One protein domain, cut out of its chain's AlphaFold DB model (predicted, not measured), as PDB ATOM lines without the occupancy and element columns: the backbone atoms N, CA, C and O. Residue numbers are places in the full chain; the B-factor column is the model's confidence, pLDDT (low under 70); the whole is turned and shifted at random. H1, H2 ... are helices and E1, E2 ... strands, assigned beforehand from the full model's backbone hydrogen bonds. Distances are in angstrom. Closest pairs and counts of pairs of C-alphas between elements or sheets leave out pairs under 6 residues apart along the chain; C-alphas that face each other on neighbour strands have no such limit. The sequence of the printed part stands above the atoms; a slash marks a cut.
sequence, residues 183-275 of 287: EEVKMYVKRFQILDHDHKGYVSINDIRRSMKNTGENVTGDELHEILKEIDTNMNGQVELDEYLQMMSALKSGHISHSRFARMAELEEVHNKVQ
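Overview. This is residues 183 to 275 of the 287 residues of a protein of Schizaphis graminum (UniProt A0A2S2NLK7). Five crossed helices and a tiny two-strand sheet stand round a shared middle: H1 and H3 at opposite sides, H2 and H4 at the other two, with E1 and E2 closing one end and H5 running across the opposite end. The two antiparallel strands tie together two helix-strand-helix stretches, H1-E1-H2 and H3-E2-H4. The printed part has 93 residues with five named helices and two named strands, in the order H1 E1 H2 H3 E2 H4 H5, and is mostly helix. It is compact, with a radius of gyration of the C-alphas of 12.3 A, and rounded, spanning 30 by 29 by 26 A.

Arrangement. E1, residues 202 to 204, and E2, residues 238 to 240, are antiparallel neighbours at 158 degrees. N 203 and O 239 are 2.9 A apart and N 239 and O 203 are 2.8 A apart, both within hydrogen-bond range. H1, residues 183 to 195, touches H4, residues 241 to 252, at a steep tilt of 56 degrees, opposite ways; their closest C-alphas, of Tyr 188 and Leu 245, are 7.0 A apart. H2, residues 205 to 215, touches H3, residues 221 to 229, and their lines are only just about perpendicular at 70.5 degrees; the closest C-alphas, of Ile 205 and Leu 224, are 6.9 A apart. H1 and H2 only just touch, with 3 pairs of C-alphas within 8 A, made by Leu 195 alone of H1; its C-alpha is 6.5 A from that of Asp 207. H5, residues 260 to 275, touches H2 with residues 264 to 271 alone, at a steep tilt of 53 degrees, the same way; the closest C-alphas, of Thr 215 and Glu 268, are 6.5 A apart. Residues 265 to 269 of H5 touch residues 191 to 195 of H1, about perpendicular at 83 degrees, with C-alphas 191 and 265 closest at 6.5 A. H3 and H5 only just touch, with 3 pairs within 8 A, and only at their ends; C-alphas 227 and 261 are closest at 6.2 A. H3 and H4 are apart. In H1 to H5 every O i to N i+4 pair is within hydrogen-bond range.

Along the chain. H1 begins at C-alpha 183 (19.718, 2.041, 24.919) and is 18.8 A long. H2 is 15.4 A, H3 12.4 A, H4 16.5 A, and E1 and E2 6.4 A each. H5, the longest at 22.9 A, ends at C-alpha 275 (24.950, 24.866, 21.981).

Size, cuts and confidence. The C-alphas farthest apart, of Glu 183 and Asp 222, are 34.5 A apart. The printed part has no cut and no long link. Mean pLDDT of the printed part is 77.3; residues 215 to 216, 233 to 235, 254 to 258 and 272 to 275 are under 70.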
ATOM      1  N   GLU A 183      19.643   0.612  24.606       81.06
ATOM      2  CA  GLU A 183      19.718   2.041  24.919       81.06
ATOM      3  C   GLU A 183      21.119   2.603  24.662       81.06
ATOM      4  O   GLU A 183      21.254   3.666  24.055       81.06
ATOM      5  N   GLU A 184      22.160   1.859  25.038       80.50
ATOM      6  CA  GLU A 184      23.554   2.233  24.795       80.50
ATOM      7  C   GLU A 184      23.876   2.235  23.303       80.50
ATOM      8  O   GLU A 184      24.459   3.193  22.805       80.50
ATOM      9  N   VAL A 185      23.425   1.221  22.557       82.44
ATOM     10  CA  VAL A 185      23.588   1.193  21.095       82.44
ATOM     11  C   VAL A 185      22.952   2.431  20.464       82.44
ATOM     12  O   VAL A 185      23.598   3.112  19.673       82.44
ATOM     13  N   LYS A 186      21.721   2.790  20.851       83.38
ATOM     14  CA  LYS A 186      21.064   4.013  20.355       83.38
ATOM     15  C   LYS A 186      21.850   5.278  20.705       83.38
ATOM     16  O   LYS A 186      21.954   6.179  19.874       83.38
ATOM     17  N   MET A 187      22.400   5.351  21.915       81.94
ATOM     18  CA  MET A 187      23.220   6.477  22.359       81.94
ATOM     19  C   MET A 187      24.507   6.601  21.536       81.94
ATOM     20  O   MET A 187      24.819   7.693  21.060       81.94
ATOM     21  N   TYR A 188      25.221   5.500  21.305       84.38
ATOM     22  CA  TYR A 188      26.442   5.501  20.505       84.38
ATOM     23  C   TYR A 188      26.165   5.789  19.031       84.38
ATOM     24  O   TYR A 188      26.842   6.639  18.463       84.38
ATOM     25  N   VAL A 189      25.126   5.204  18.433       85.88
ATOM     26  CA  VAL A 189      24.701   5.539  17.060       85.88
ATOM     27  C   VAL A 189      24.421   7.037  16.926       85.88
ATOM     28  O   VAL A 189      24.849   7.665  15.962       85.88
ATOM     29  N   LYS A 190      23.764   7.648  17.920       84.88
ATOM     30  CA  LYS A 190      23.517   9.094  17.916       84.88
ATOM     31  C   LYS A 190      24.812   9.909  18.001       84.88
ATOM     32  O   LYS A 190      24.931  10.914  17.312       84.88
ATOM     33  N   ARG A 191      25.784   9.488  18.818       83.00
ATOM     34  CA  ARG A 191      27.119  10.116  18.868       83.00
ATOM     35  C   ARG A 191      27.858   9.984  17.536       83.00
ATOM     36  O   ARG A 191      28.438  10.954  17.070       83.00
ATOM     37  N   PHE A 192      27.780   8.818  16.902       84.88
ATOM     38  CA  PHE A 192      28.380   8.574  15.592       84.88
ATOM     39  C   PHE A 192      27.795   9.501  14.521       84.88
ATOM     40  O   PHE A 192      28.536  10.099  13.756       84.88
ATOM     41  N   GLN A 193      26.476   9.704  14.520       85.44
ATOM     42  CA  GLN A 193      25.811  10.644  13.608       85.44
ATOM     43  C   GLN A 193      26.189  12.112  13.845       85.44
ATOM     44  O   GLN A 193      26.057  12.923  12.935       85.44
ATOM     45  N   ILE A 194      26.612  12.469  15.062       82.69
ATOM     46  CA  ILE A 194      27.119  13.813  15.368       82.69
ATOM     47  C   ILE A 194      28.527  13.997  14.786       82.69
ATOM     48  O   ILE A 194      28.814  15.054  14.232       82.69
ATOM     49  N   LEU A 195      29.368  12.963  14.886       81.94
ATOM     50  CA  LEU A 195      30.714  12.938  14.304       81.94
ATOM     51  C   LEU A 195      30.666  12.928  12.765       81.94
ATOM     52  O   LEU A 195      31.426  13.641  12.113       81.94
ATOM     53  N   ASP A 196      29.754  12.149  12.176       84.25
ATOM     54  CA  ASP A 196      29.517  12.078  10.731       84.25
ATOM     55  C   ASP A 196      28.645  13.248  10.245       84.25
ATOM     56  O   ASP A 196      27.459  13.113   9.925       84.25
ATOM     57  N   HIS A 197      29.267  14.425  10.195       74.31
ATOM     58  CA  HIS A 197      28.622  15.689   9.839       74.31
ATOM     59  C   HIS A 197      28.028  15.700   8.417       74.31
ATOM     60  O   HIS A 197      27.103  16.464   8.138       74.31
ATOM     61  N   ASP A 198      28.558  14.878   7.511       78.06
ATOM     62  CA  ASP A 198      28.090  14.798   6.123       78.06
ATOM     63  C   ASP A 198      27.112  13.626   5.900       78.06
ATOM     64  O   ASP A 198      26.665  13.416   4.773       78.06
ATOM     65  N   HIS A 199      26.771  12.867   6.952       79.94
ATOM     66  CA  HIS A 199      25.899  11.686   6.901       79.94
ATOM     67  C   HIS A 199      26.326  10.652   5.846       79.94
ATOM     68  O   HIS A 199      25.499  10.071   5.138       79.94
ATOM     69  N   LYS A 200      27.636  10.432   5.735       82.06
ATOM     70  CA  LYS A 200      28.253   9.499   4.784       82.06
ATOM     71  C   LYS A 200      28.101   8.038   5.215       82.06
ATOM     72  O   LYS A 200      28.250   7.145   4.385       82.06
ATOM     73  N   GLY A 201      27.807   7.794   6.492       81.19
ATOM     74  CA  GLY A 201      27.793   6.470   7.115       81.19
ATOM     75  C   GLY A 201      29.153   6.030   7.667       81.19
ATOM     76  O   GLY A 201      29.252   4.928   8.196       81.19
ATOM     77  N   TYR A 202      30.176   6.883   7.573       83.94
ATOM     78  CA  TYR A 202      31.529   6.662   8.086       83.94
ATOM     79  C   TYR A 202      32.138   7.983   8.569       83.94
ATOM     80  O   TYR A 202      31.819   9.053   8.048       83.94
ATOM     81  N   VAL A 203      33.052   7.915   9.537       84.62
ATOM     82  CA  VAL A 203      33.777   9.082  10.059       84.62
ATOM     83  C   VAL A 203      35.170   9.129   9.432       84.62
ATOM     84  O   VAL A 203      35.971   8.215   9.601       84.62
ATOM     85  N   SER A 204      35.477  10.198   8.698       85.44
ATOM     86  CA  SER A 204      36.786  10.391   8.057       85.44
ATOM     87  C   SER A 204      37.766  11.172   8.941       85.44
ATOM     88  O   SER A 204      37.362  11.902   9.847       85.44
ATOM     89  N   ILE A 205      39.065  11.142   8.611       83.75
ATOM     90  CA  ILE A 205      40.095  12.000   9.242       83.75
ATOM     91  C   ILE A 205      39.679  13.480   9.276       83.75
ATOM     92  O   ILE A 205      39.962  14.198  10.237       83.75
ATOM     93  N   ASN A 206      39.013  13.965   8.223       83.06
ATOM     94  CA  ASN A 206      38.570  15.357   8.155       83.06
ATOM     95  C   ASN A 206      37.457  15.666   9.159       83.06
ATOM     96  O   ASN A 206      37.439  16.773   9.705       83.06
ATOM     97  N   ASP A 207      36.576  14.699   9.406       84.44
ATOM     98  CA  ASP A 207      35.504  14.801  10.394       84.44
ATOM     99  C   ASP A 207      36.107  14.805  11.800       84.44
ATOM    100  O   ASP A 207      35.813  15.698  12.597       84.44
ATOM    101  N   ILE A 208      37.082  13.921  12.050       80.81
ATOM    102  CA  ILE A 208      37.810  13.876  13.323       80.81
ATOM    103  C   ILE A 208      38.523  15.212  13.584       80.81
ATOM    104  O   ILE A 208      38.389  15.826  14.644       80.81
ATOM    105  N   ARG A 209      39.247  15.723  12.582       83.44
ATOM    106  CA  ARG A 209      39.950  17.009  12.666       83.44
ATOM    107  C   ARG A 209      39.001  18.171  12.955       83.44
ATOM    108  O   ARG A 209      39.374  19.104  13.665       83.44
ATOM    109  N   ARG A 210      37.802  18.157  12.367       81.19
ATOM    110  CA  ARG A 210      36.793  19.200  12.580       81.19
ATOM    111  C   ARG A 210      36.241  19.138  14.001       81.19
ATOM    112  O   ARG A 210      36.213  20.164  14.672       81.19
ATOM    113  N   SER A 211      35.871  17.950  14.460       80.00
ATOM    114  CA  SER A 211      35.345  17.722  15.807       80.00
ATOM    115  C   SER A 211      36.360  18.106  16.902       80.00
ATOM    116  O   SER A 211      36.020  18.825  17.847       80.00
ATOM    117  N   MET A 212      37.648  17.791  16.714       77.38
ATOM    118  CA  MET A 212      38.722  18.222  17.625       77.38
ATOM    119  C   MET A 212      38.871  19.750  17.689       77.38
ATOM    120  O   MET A 212      38.931  20.329  18.776       77.38
ATOM    121  N   LYS A 213      38.832  20.427  16.530       79.94
ATOM    122  CA  LYS A 213      38.854  21.899  16.470       79.94
ATOM    123  C   LYS A 213      37.649  22.531  17.162       79.94
ATOM    124  O   LYS A 213      37.818  23.524  17.865       79.94
ATOM    125  N   ASN A 214      36.456  21.965  16.988       75.00
ATOM    126  CA  ASN A 214      35.229  22.456  17.627       75.00
ATOM    127  C   ASN A 214      35.281  22.324  19.158       75.00
ATOM    128  O   ASN A 214      34.711  23.143  19.875       75.00
ATOM    129  N   THR A 215      36.008  21.323  19.653       69.31
ATOM    130  CA  THR A 215      36.215  21.072  21.087       69.31
ATOM    131  C   THR A 215      37.318  21.960  21.691       69.31
ATOM    132  O   THR A 215      37.452  22.041  22.910       69.31
ATOM    133  N   GLY A 216      38.073  22.692  20.861       68.81
ATOM    134  CA  GLY A 216      39.146  23.590  21.298       68.81
ATOM    135  C   GLY A 216      40.501  22.908  21.509       68.81
ATOM    136  O   GLY A 216      41.421  23.545  22.021       68.81
ATOM    137  N   GLU A 217      40.650  21.643  21.101       72.00
ATOM    138  CA  GLU A 217      41.928  20.929  21.125       72.00
ATOM    139  C   GLU A 217      42.637  21.065  19.767       72.00
ATOM    140  O   GLU A 217      42.076  20.779  18.706       72.00
ATOM    141  N   ASN A 218      43.897  21.508  19.791       70.19
ATOM    142  CA  ASN A 218      44.753  21.511  18.607       70.19
ATOM    143  C   ASN A 218      45.471  20.169  18.514       70.19
ATOM    144  O   ASN A 218      46.336  19.879  19.333       70.19
ATOM    145  N   VAL A 219      45.119  19.389  17.497       72.88
ATOM    146  CA  VAL A 219      45.681  18.060  17.246       72.88
ATOM    147  C   VAL A 219      46.467  18.099  15.938       72.88
ATOM    148  O   VAL A 219      46.003  18.666  14.939       72.88
ATOM    149  N   THR A 220      47.676  17.550  15.949       81.00
ATOM    150  CA  THR A 220      48.551  17.470  14.773       81.00
ATOM    151  C   THR A 220      48.080  16.393  13.791       81.00
ATOM    152  O   THR A 220      47.264  15.533  14.120       81.00
ATOM    153  N   GLY A 221      48.573  16.444  12.547       76.19
ATOM    154  CA  GLY A 221      48.239  15.440  11.528       76.19
ATOM    155  C   GLY A 221      48.641  14.020  11.935       76.19
ATOM    156  O   GLY A 221      47.868  13.090  11.724       76.19
ATOM    157  N   ASP A 222      49.799  13.881  12.580       76.12
ATOM    158  CA  ASP A 222      50.322  12.591  13.036       76.12
ATOM    159  C   ASP A 222      49.472  12.022  14.182       76.12
ATOM    160  O   ASP A 222      49.076  10.861  14.143       76.12
ATOM    161  N   GLU A 223      49.077  12.858  15.149       78.19
ATOM    162  CA  GLU A 223      48.183  12.454  16.245       78.19
ATOM    163  C   GLU A 223      46.788  12.048  15.748       78.19
ATOM    164  O   GLU A 223      46.205  11.101  16.270       78.19
ATOM    165  N   LEU A 224      46.247  12.721  14.725       79.69
ATOM    166  CA  LEU A 224      44.986  12.313  14.094       79.69
ATOM    167  C   LEU A 224      45.103  10.932  13.446       79.69
ATOM    168  O   LEU A 224      44.154  10.150  13.495       79.69
ATOM    169  N   HIS A 225      46.257  10.638  12.850       76.62
ATOM    170  CA  HIS A 225      46.524   9.349  12.233       76.62
ATOM    171  C   HIS A 225      46.650   8.242  13.285       76.62
ATOM    172  O   HIS A 225      46.106   7.158  13.099       76.62
ATOM    173  N   GLU A 226      47.280   8.528  14.427       77.62
ATOM    174  CA  GLU A 226      47.307   7.588  15.549       77.62
ATOM    175  C   GLU A 226      45.914   7.331  16.135       77.62
ATOM    176  O   GLU A 226      45.572   6.184  16.405       77.62
ATOM    177  N   ILE A 227      45.095   8.377  16.302       77.31
ATOM    178  CA  ILE A 227      43.714   8.253  16.797       77.31
ATOM    179  C   ILE A 227      42.876   7.393  15.850       77.31
ATOM    180  O   ILE A 227      42.105   6.551  16.300       77.31
ATOM    181  N   LEU A 228      43.023   7.603  14.543       79.94
ATOM    182  CA  LEU A 228      42.340   6.799  13.539       79.94
ATOM    183  C   LEU A 228      42.788   5.336  13.627       79.94
ATOM    184  O   LEU A 228      41.950   4.445  13.701       79.94
ATOM    185  N   LYS A 229      44.100   5.096  13.720       75.81
ATOM    186  CA  LYS A 229      44.704   3.760  13.819       75.81
ATOM    187  C   LYS A 229      44.258   2.975  15.059       75.81
ATOM    188  O   LYS A 229      44.321   1.748  15.055       75.81
ATOM    189  N   GLU A 230      43.808   3.650  16.119       74.25
ATOM    190  CA  GLU A 230      43.243   2.995  17.310       74.25
ATOM    191  C   GLU A 230      41.900   2.285  17.027       74.25
ATOM    192  O   GLU A 230      41.520   1.399  17.794       74.25
ATOM    193  N   ILE A 231      41.180   2.653  15.959       75.69
ATOM    194  CA  ILE A 231      39.768   2.272  15.751       75.69
ATOM    195  C   ILE A 231      39.509   1.721  14.366       75.69
ATOM    196  O   ILE A 231      38.716   0.796  14.231       75.69
ATOM    197  N   ASP A 232      40.155   2.302  13.361       77.62
ATOM    198  CA  ASP A 232      40.106   1.861  11.976       77.62
ATOM    199  C   ASP A 232      40.825   0.513  11.880       77.62
ATOM    200  O   ASP A 232      42.025   0.398  11.616       77.62
ATOM    201  N   THR A 233      40.085  -0.541  12.219       68.25
ATOM    202  CA  THR A 233      40.616  -1.899  12.300       68.25
ATOM    203  C   THR A 233      40.853  -2.499  10.926       68.25
ATOM    204  O   THR A 233      41.624  -3.459  10.813       68.25
ATOM    205  N   ASN A 234      40.184  -1.957   9.910       67.75
ATOM    206  CA  ASN A 234      40.298  -2.372   8.523       67.75
ATOM    207  C   ASN A 234      41.253  -1.483   7.695       67.75
ATOM    208  O   ASN A 234      41.522  -1.804   6.537       67.75
ATOM    209  N   MET A 235      41.806  -0.437   8.318       68.94
ATOM    210  CA  MET A 235      42.748   0.535   7.762       68.94
ATOM    211  C   MET A 235      42.288   1.119   6.416       68.94
ATOM    212  O   MET A 235      43.102   1.351   5.521       68.94
ATOM    213  N   ASN A 236      40.982   1.345   6.241       75.06
ATOM    214  CA  ASN A 236      40.435   1.998   5.047       75.06
ATOM    215  C   ASN A 236      40.529   3.539   5.120       75.06
ATOM    216  O   ASN A 236      40.105   4.238   4.194       75.06
ATOM    217  N   GLY A 237      41.102   4.078   6.200       77.00
ATOM    218  CA  GLY A 237      41.240   5.507   6.464       77.00
ATOM    219  C   GLY A 237      39.961   6.158   7.001       77.00
ATOM    220  O   GLY A 237      39.861   7.393   7.029       77.00
ATOM    221  N   GLN A 238      38.967   5.354   7.372       84.12
ATOM    222  CA  GLN A 238      37.631   5.750   7.803       84.12
ATOM    223  C   GLN A 238      37.223   4.891   9.006       84.12
ATOM    224  O   GLN A 238      37.731   3.803   9.215       84.12
ATOM    225  N   VAL A 239      36.310   5.397   9.831       86.12
ATOM    226  CA  VAL A 239      35.739   4.633  10.946       86.12
ATOM    227  C   VAL A 239      34.289   4.315  10.618       86.12
ATOM    228  O   VAL A 239      33.459   5.226  10.514       86.12
ATOM    229  N   GLU A 240      33.988   3.031  10.455       87.25
ATOM    230  CA  GLU A 240      32.633   2.532  10.219       87.25
ATOM    231  C   GLU A 240      31.847   2.394  11.543       87.25
ATOM    232  O   GLU A 240      32.397   2.419  12.651       87.25
ATOM    233  N   LEU A 241      30.512   2.322  11.460       83.38
ATOM    234  CA  LEU A 241      29.645   2.305  12.649       83.38
ATOM    235  C   LEU A 241      29.866   1.059  13.520       83.38
ATOM    236  O   LEU A 241      29.789   1.129  14.747       83.38
ATOM    237  N   ASP A 242      30.104  -0.083  12.894       80.88
ATOM    238  CA  ASP A 242      30.419  -1.344  13.555       80.88
ATOM    239  C   ASP A 242      31.755  -1.277  14.306       80.88
ATOM    240  O   ASP A 242      31.795  -1.635  15.483       80.88
ATOM    241  N   GLU A 243      32.805  -0.729  13.693       82.81
ATOM    242  CA  GLU A 243      34.115  -0.506  14.326       82.81
ATOM    243  C   GLU A 243      34.000   0.419  15.541       82.81
ATOM    244  O   GLU A 243      34.523   0.140  16.626       82.81
ATOM    245  N   TYR A 244      33.218   1.491  15.398       84.19
ATOM    246  CA  TYR A 244      32.928   2.408  16.490       84.19
ATOM    247  C   TYR A 244      32.181   1.728  17.653       84.19
ATOM    248  O   TYR A 244      32.527   1.925  18.823       84.19
ATOM    249  N   LEU A 245      31.175   0.897  17.363       83.44
ATOM    250  CA  LEU A 245      30.431   0.155  18.387       83.44
ATOM    251  C   LEU A 245      31.290  -0.921  19.066       83.44
ATOM    252  O   LEU A 245      31.173  -1.114  20.281       83.44
ATOM    253  N   GLN A 246      32.173  -1.590  18.320       79.81
ATOM    254  CA  GLN A 246      33.132  -2.554  18.867       79.81
ATOM    255  C   GLN A 246      34.089  -1.874  19.851       79.81
ATOM    256  O   GLN A 246      34.258  -2.362  20.973       79.81
ATOM    257  N   MET A 247      34.635  -0.708  19.493       80.50
ATOM    258  CA  MET A 247      35.484   0.082  20.387       80.50
ATOM    259  C   MET A 247      34.733   0.485  21.668       80.50
ATOM    260  O   MET A 247      35.246   0.300  22.774       80.50
ATOM    261  N   MET A 248      33.499   0.984  21.548       82.19
ATOM    262  CA  MET A 248      32.691   1.378  22.711       82.19
ATOM    263  C   MET A 248      32.354   0.190  23.624       82.19
ATOM    264  O   MET A 248      32.404   0.307  24.851       82.19
ATOM    265  N   SER A 249      32.089  -0.984  23.047       79.81
ATOM    266  CA  SER A 249      31.909  -2.229  23.803       79.81
ATOM    267  C   SER A 249      33.200  -2.668  24.516       79.81
ATOM    268  O   SER A 249      33.162  -3.123  25.664       79.81
ATOM    269  N   ALA A 250      34.361  -2.503  23.877       75.88
ATOM    270  CA  ALA A 250      35.666  -2.836  24.451       75.88
ATOM    271  C   ALA A 250      36.059  -1.903  25.616       75.88
ATOM    272  O   ALA A 250      36.607  -2.368  26.618       75.88
ATOM    273  N   LEU A 251      35.706  -0.616  25.532       75.94
ATOM    274  CA  LEU A 251      35.865   0.350  26.628       75.94
ATOM    275  C   LEU A 251      34.979   0.000  27.822       75.94
ATOM    276  O   LEU A 251      35.445  -0.051  28.957       75.94
ATOM    277  N   LYS A 252      33.703  -0.305  27.568       75.62
ATOM    278  CA  LYS A 252      32.754  -0.674  28.626       75.62
ATOM    279  C   LYS A 252      33.151  -1.966  29.343       75.62
ATOM    280  O   LYS A 252      33.009  -2.072  30.556       75.62
ATOM    281  N   SER A 253      33.633  -2.955  28.594       72.94
ATOM    282  CA  SER A 253      34.083  -4.233  29.156       72.94
ATOM    283  C   SER A 253      35.456  -4.150  29.837       72.94
ATOM    284  O   SER A 253      35.910  -5.150  30.387       72.94
ATOM    285  N   GLY A 254      36.109  -2.981  29.822       67.75
ATOM    286  CA  GLY A 254      37.401  -2.747  30.469       67.75
ATOM    287  C   GLY A 254      38.597  -3.364  29.741       67.75
ATOM    288  O   GLY A 254      39.700  -3.351  30.280       67.75
ATOM    289  N   HIS A 255      38.404  -3.887  28.525       66.56
ATOM    290  CA  HIS A 255      39.496  -4.381  27.677       66.56
ATOM    291  C   HIS A 255      40.351  -3.232  27.135       66.56
ATOM    292  O   HIS A 255      41.537  -3.411  26.868       66.56
ATOM    293  N   ILE A 256      39.751  -2.048  27.005       67.38
ATOM    294  CA  ILE A 256      40.434  -0.795  26.693       67.38
ATOM    295  C   ILE A 256      40.196   0.144  27.871       67.38
ATOM    296  O   ILE A 256      39.055   0.422  28.228       67.38
ATOM    297  N   SER A 257      41.269   0.624  28.494       60.94
ATOM    298  CA  SER A 257      41.196   1.541  29.636       60.94
ATOM    299  C   SER A 257      41.165   3.010  29.209       60.94
ATOM    300  O   SER A 257      40.510   3.821  29.859       60.94
ATOM    301  N   HIS A 258      41.820   3.356  28.095       67.62
ATOM    302  CA  HIS A 258      41.881   4.722  27.576       67.62
ATOM    303  C   HIS A 258      41.914   4.727  26.043       67.62
ATOM    304  O   HIS A 258      42.846   4.196  25.449       67.62
ATOM    305  N   SER A 259      40.919   5.355  25.410       75.44
ATOM    306  CA  SER A 259      40.923   5.674  23.975       75.44
ATOM    307  C   SER A 259      40.779   7.181  23.796       75.44
ATOM    308  O   SER A 259      39.884   7.803  24.384       75.44
ATOM    309  N   ARG A 260      41.653   7.779  22.978       73.38
ATOM    310  CA  ARG A 260      41.608   9.222  22.688       73.38
ATOM    311  C   ARG A 260      40.335   9.597  21.935       73.38
ATOM    312  O   ARG A 260      39.743  10.641  22.208       73.38
ATOM    313  N   PHE A 261      39.880   8.718  21.051       74.94
ATOM    314  CA  PHE A 261      38.663   8.927  20.279       74.94
ATOM    315  C   PHE A 261      37.391   8.823  21.113       74.94
ATOM    316  O   PHE A 261      36.451   9.585  20.906       74.94
ATOM    317  N   ALA A 262      37.336   7.918  22.090       74.25
ATOM    318  CA  ALA A 262      36.160   7.828  22.951       74.25
ATOM    319  C   ALA A 262      35.949   9.101  23.776       74.25
ATOM    320  O   ALA A 262      34.830   9.609  23.854       74.25
ATOM    321  N   ARG A 263      37.040   9.670  24.305       76.44
ATOM    322  CA  ARG A 263      37.019  10.966  24.996       76.44
ATOM    323  C   ARG A 263      36.520  12.083  24.077       76.44
ATOM    324  O   ARG A 263      35.716  12.912  24.487       76.44
ATOM    325  N   MET A 264      36.973  12.089  22.830       74.88
ATOM    326  CA  MET A 264      36.532  13.046  21.818       74.88
ATOM    327  C   MET A 264      35.027  12.936  21.529       74.88
ATOM    328  O   MET A 264      34.323  13.942  21.585       74.88
ATOM    329  N   ALA A 265      34.520  11.725  21.282       74.00
ATOM    330  CA  ALA A 265      33.100  11.490  21.011       74.00
ATOM    331  C   ALA A 265      32.195  11.942  22.177       74.00
ATOM    332  O   ALA A 265      31.073  12.405  21.967       74.00
ATOM    333  N   GLU A 266      32.680  11.827  23.416       76.12
ATOM    334  CA  GLU A 266      31.995  12.337  24.607       76.12
ATOM    335  C   GLU A 266      31.992  13.865  24.682       76.12
ATOM    336  O   GLU A 266      30.950  14.468  24.953       76.12
ATOM    337  N   LEU A 267      33.140  14.495  24.428       72.88
ATOM    338  CA  LEU A 267      33.281  15.949  24.476       72.88
ATOM    339  C   LEU A 267      32.411  16.644  23.425       72.88
ATOM    340  O   LEU A 267      31.770  17.654  23.730       72.88
ATOM    341  N   GLU A 268      32.319  16.083  22.220       72.06
ATOM    342  CA  GLU A 268      31.491  16.651  21.159       72.06
ATOM    343  C   GLU A 268      29.989  16.545  21.475       72.06
ATOM    344  O   GLU A 268      29.231  17.485  21.222       72.06
ATOM    345  N   GLU A 269      29.544  15.461  22.124       72.88
ATOM    346  CA  GLU A 269      28.161  15.344  22.600       72.88
ATOM    347  C   GLU A 269      27.830  16.428  23.641       72.88
ATOM    348  O   GLU A 269      26.752  17.035  23.601       72.88
ATOM    349  N   VAL A 270      28.751  16.689  24.575       71.50
ATOM    350  CA  VAL A 270      28.589  17.744  25.587       71.50
ATOM    351  C   VAL A 270      28.536  19.116  24.918       71.50
ATOM    352  O   VAL A 270      27.636  19.900  25.226       71.50
ATOM    353  N   HIS A 271      29.427  19.391  23.964       71.44
ATOM    354  CA  HIS A 271      29.447  20.652  23.222       71.44
ATOM    355  C   HIS A 271      28.125  20.902  22.476       71.44
ATOM    356  O   HIS A 271      27.530  21.975  22.604       71.44
ATOM    357  N   ASN A 272      27.593  19.887  21.787       69.50
ATOM    358  CA  ASN A 272      26.317  19.985  21.071       69.50
ATOM    359  C   ASN A 272      25.107  20.165  22.017       69.50
ATOM    360  O   ASN A 272      24.168  20.914  21.724       69.50
ATOM    361  N   LYS A 273      25.124  19.538  23.203       69.00
ATOM    362  CA  LYS A 273      24.105  19.765  24.253       69.00
ATOM    363  C   LYS A 273      24.164  21.175  24.844       69.00
ATOM    364  O   LYS A 273      23.130  21.695  25.262       69.00
ATOM    365  N   VAL A 274      25.346  21.786  24.916       62.59
ATOM    366  CA  VAL A 274      25.513  23.166  25.396       62.59
ATOM    367  C   VAL A 274      25.037  24.165  24.340       62.59
ATOM    368  O   VAL A 274      24.248  25.045  24.674       62.59
ATOM    369  N   GLN A 275      25.411  23.992  23.068       60.56
ATOM    370  CA  GLN A 275      24.950  24.866  21.981       60.56
ATOM    371  C   GLN A 275      23.427  24.806  21.776       60.56
ATOM    372  O   GLN A 275      22.790  25.846  21.638       60.56
TER     373      GLN A 275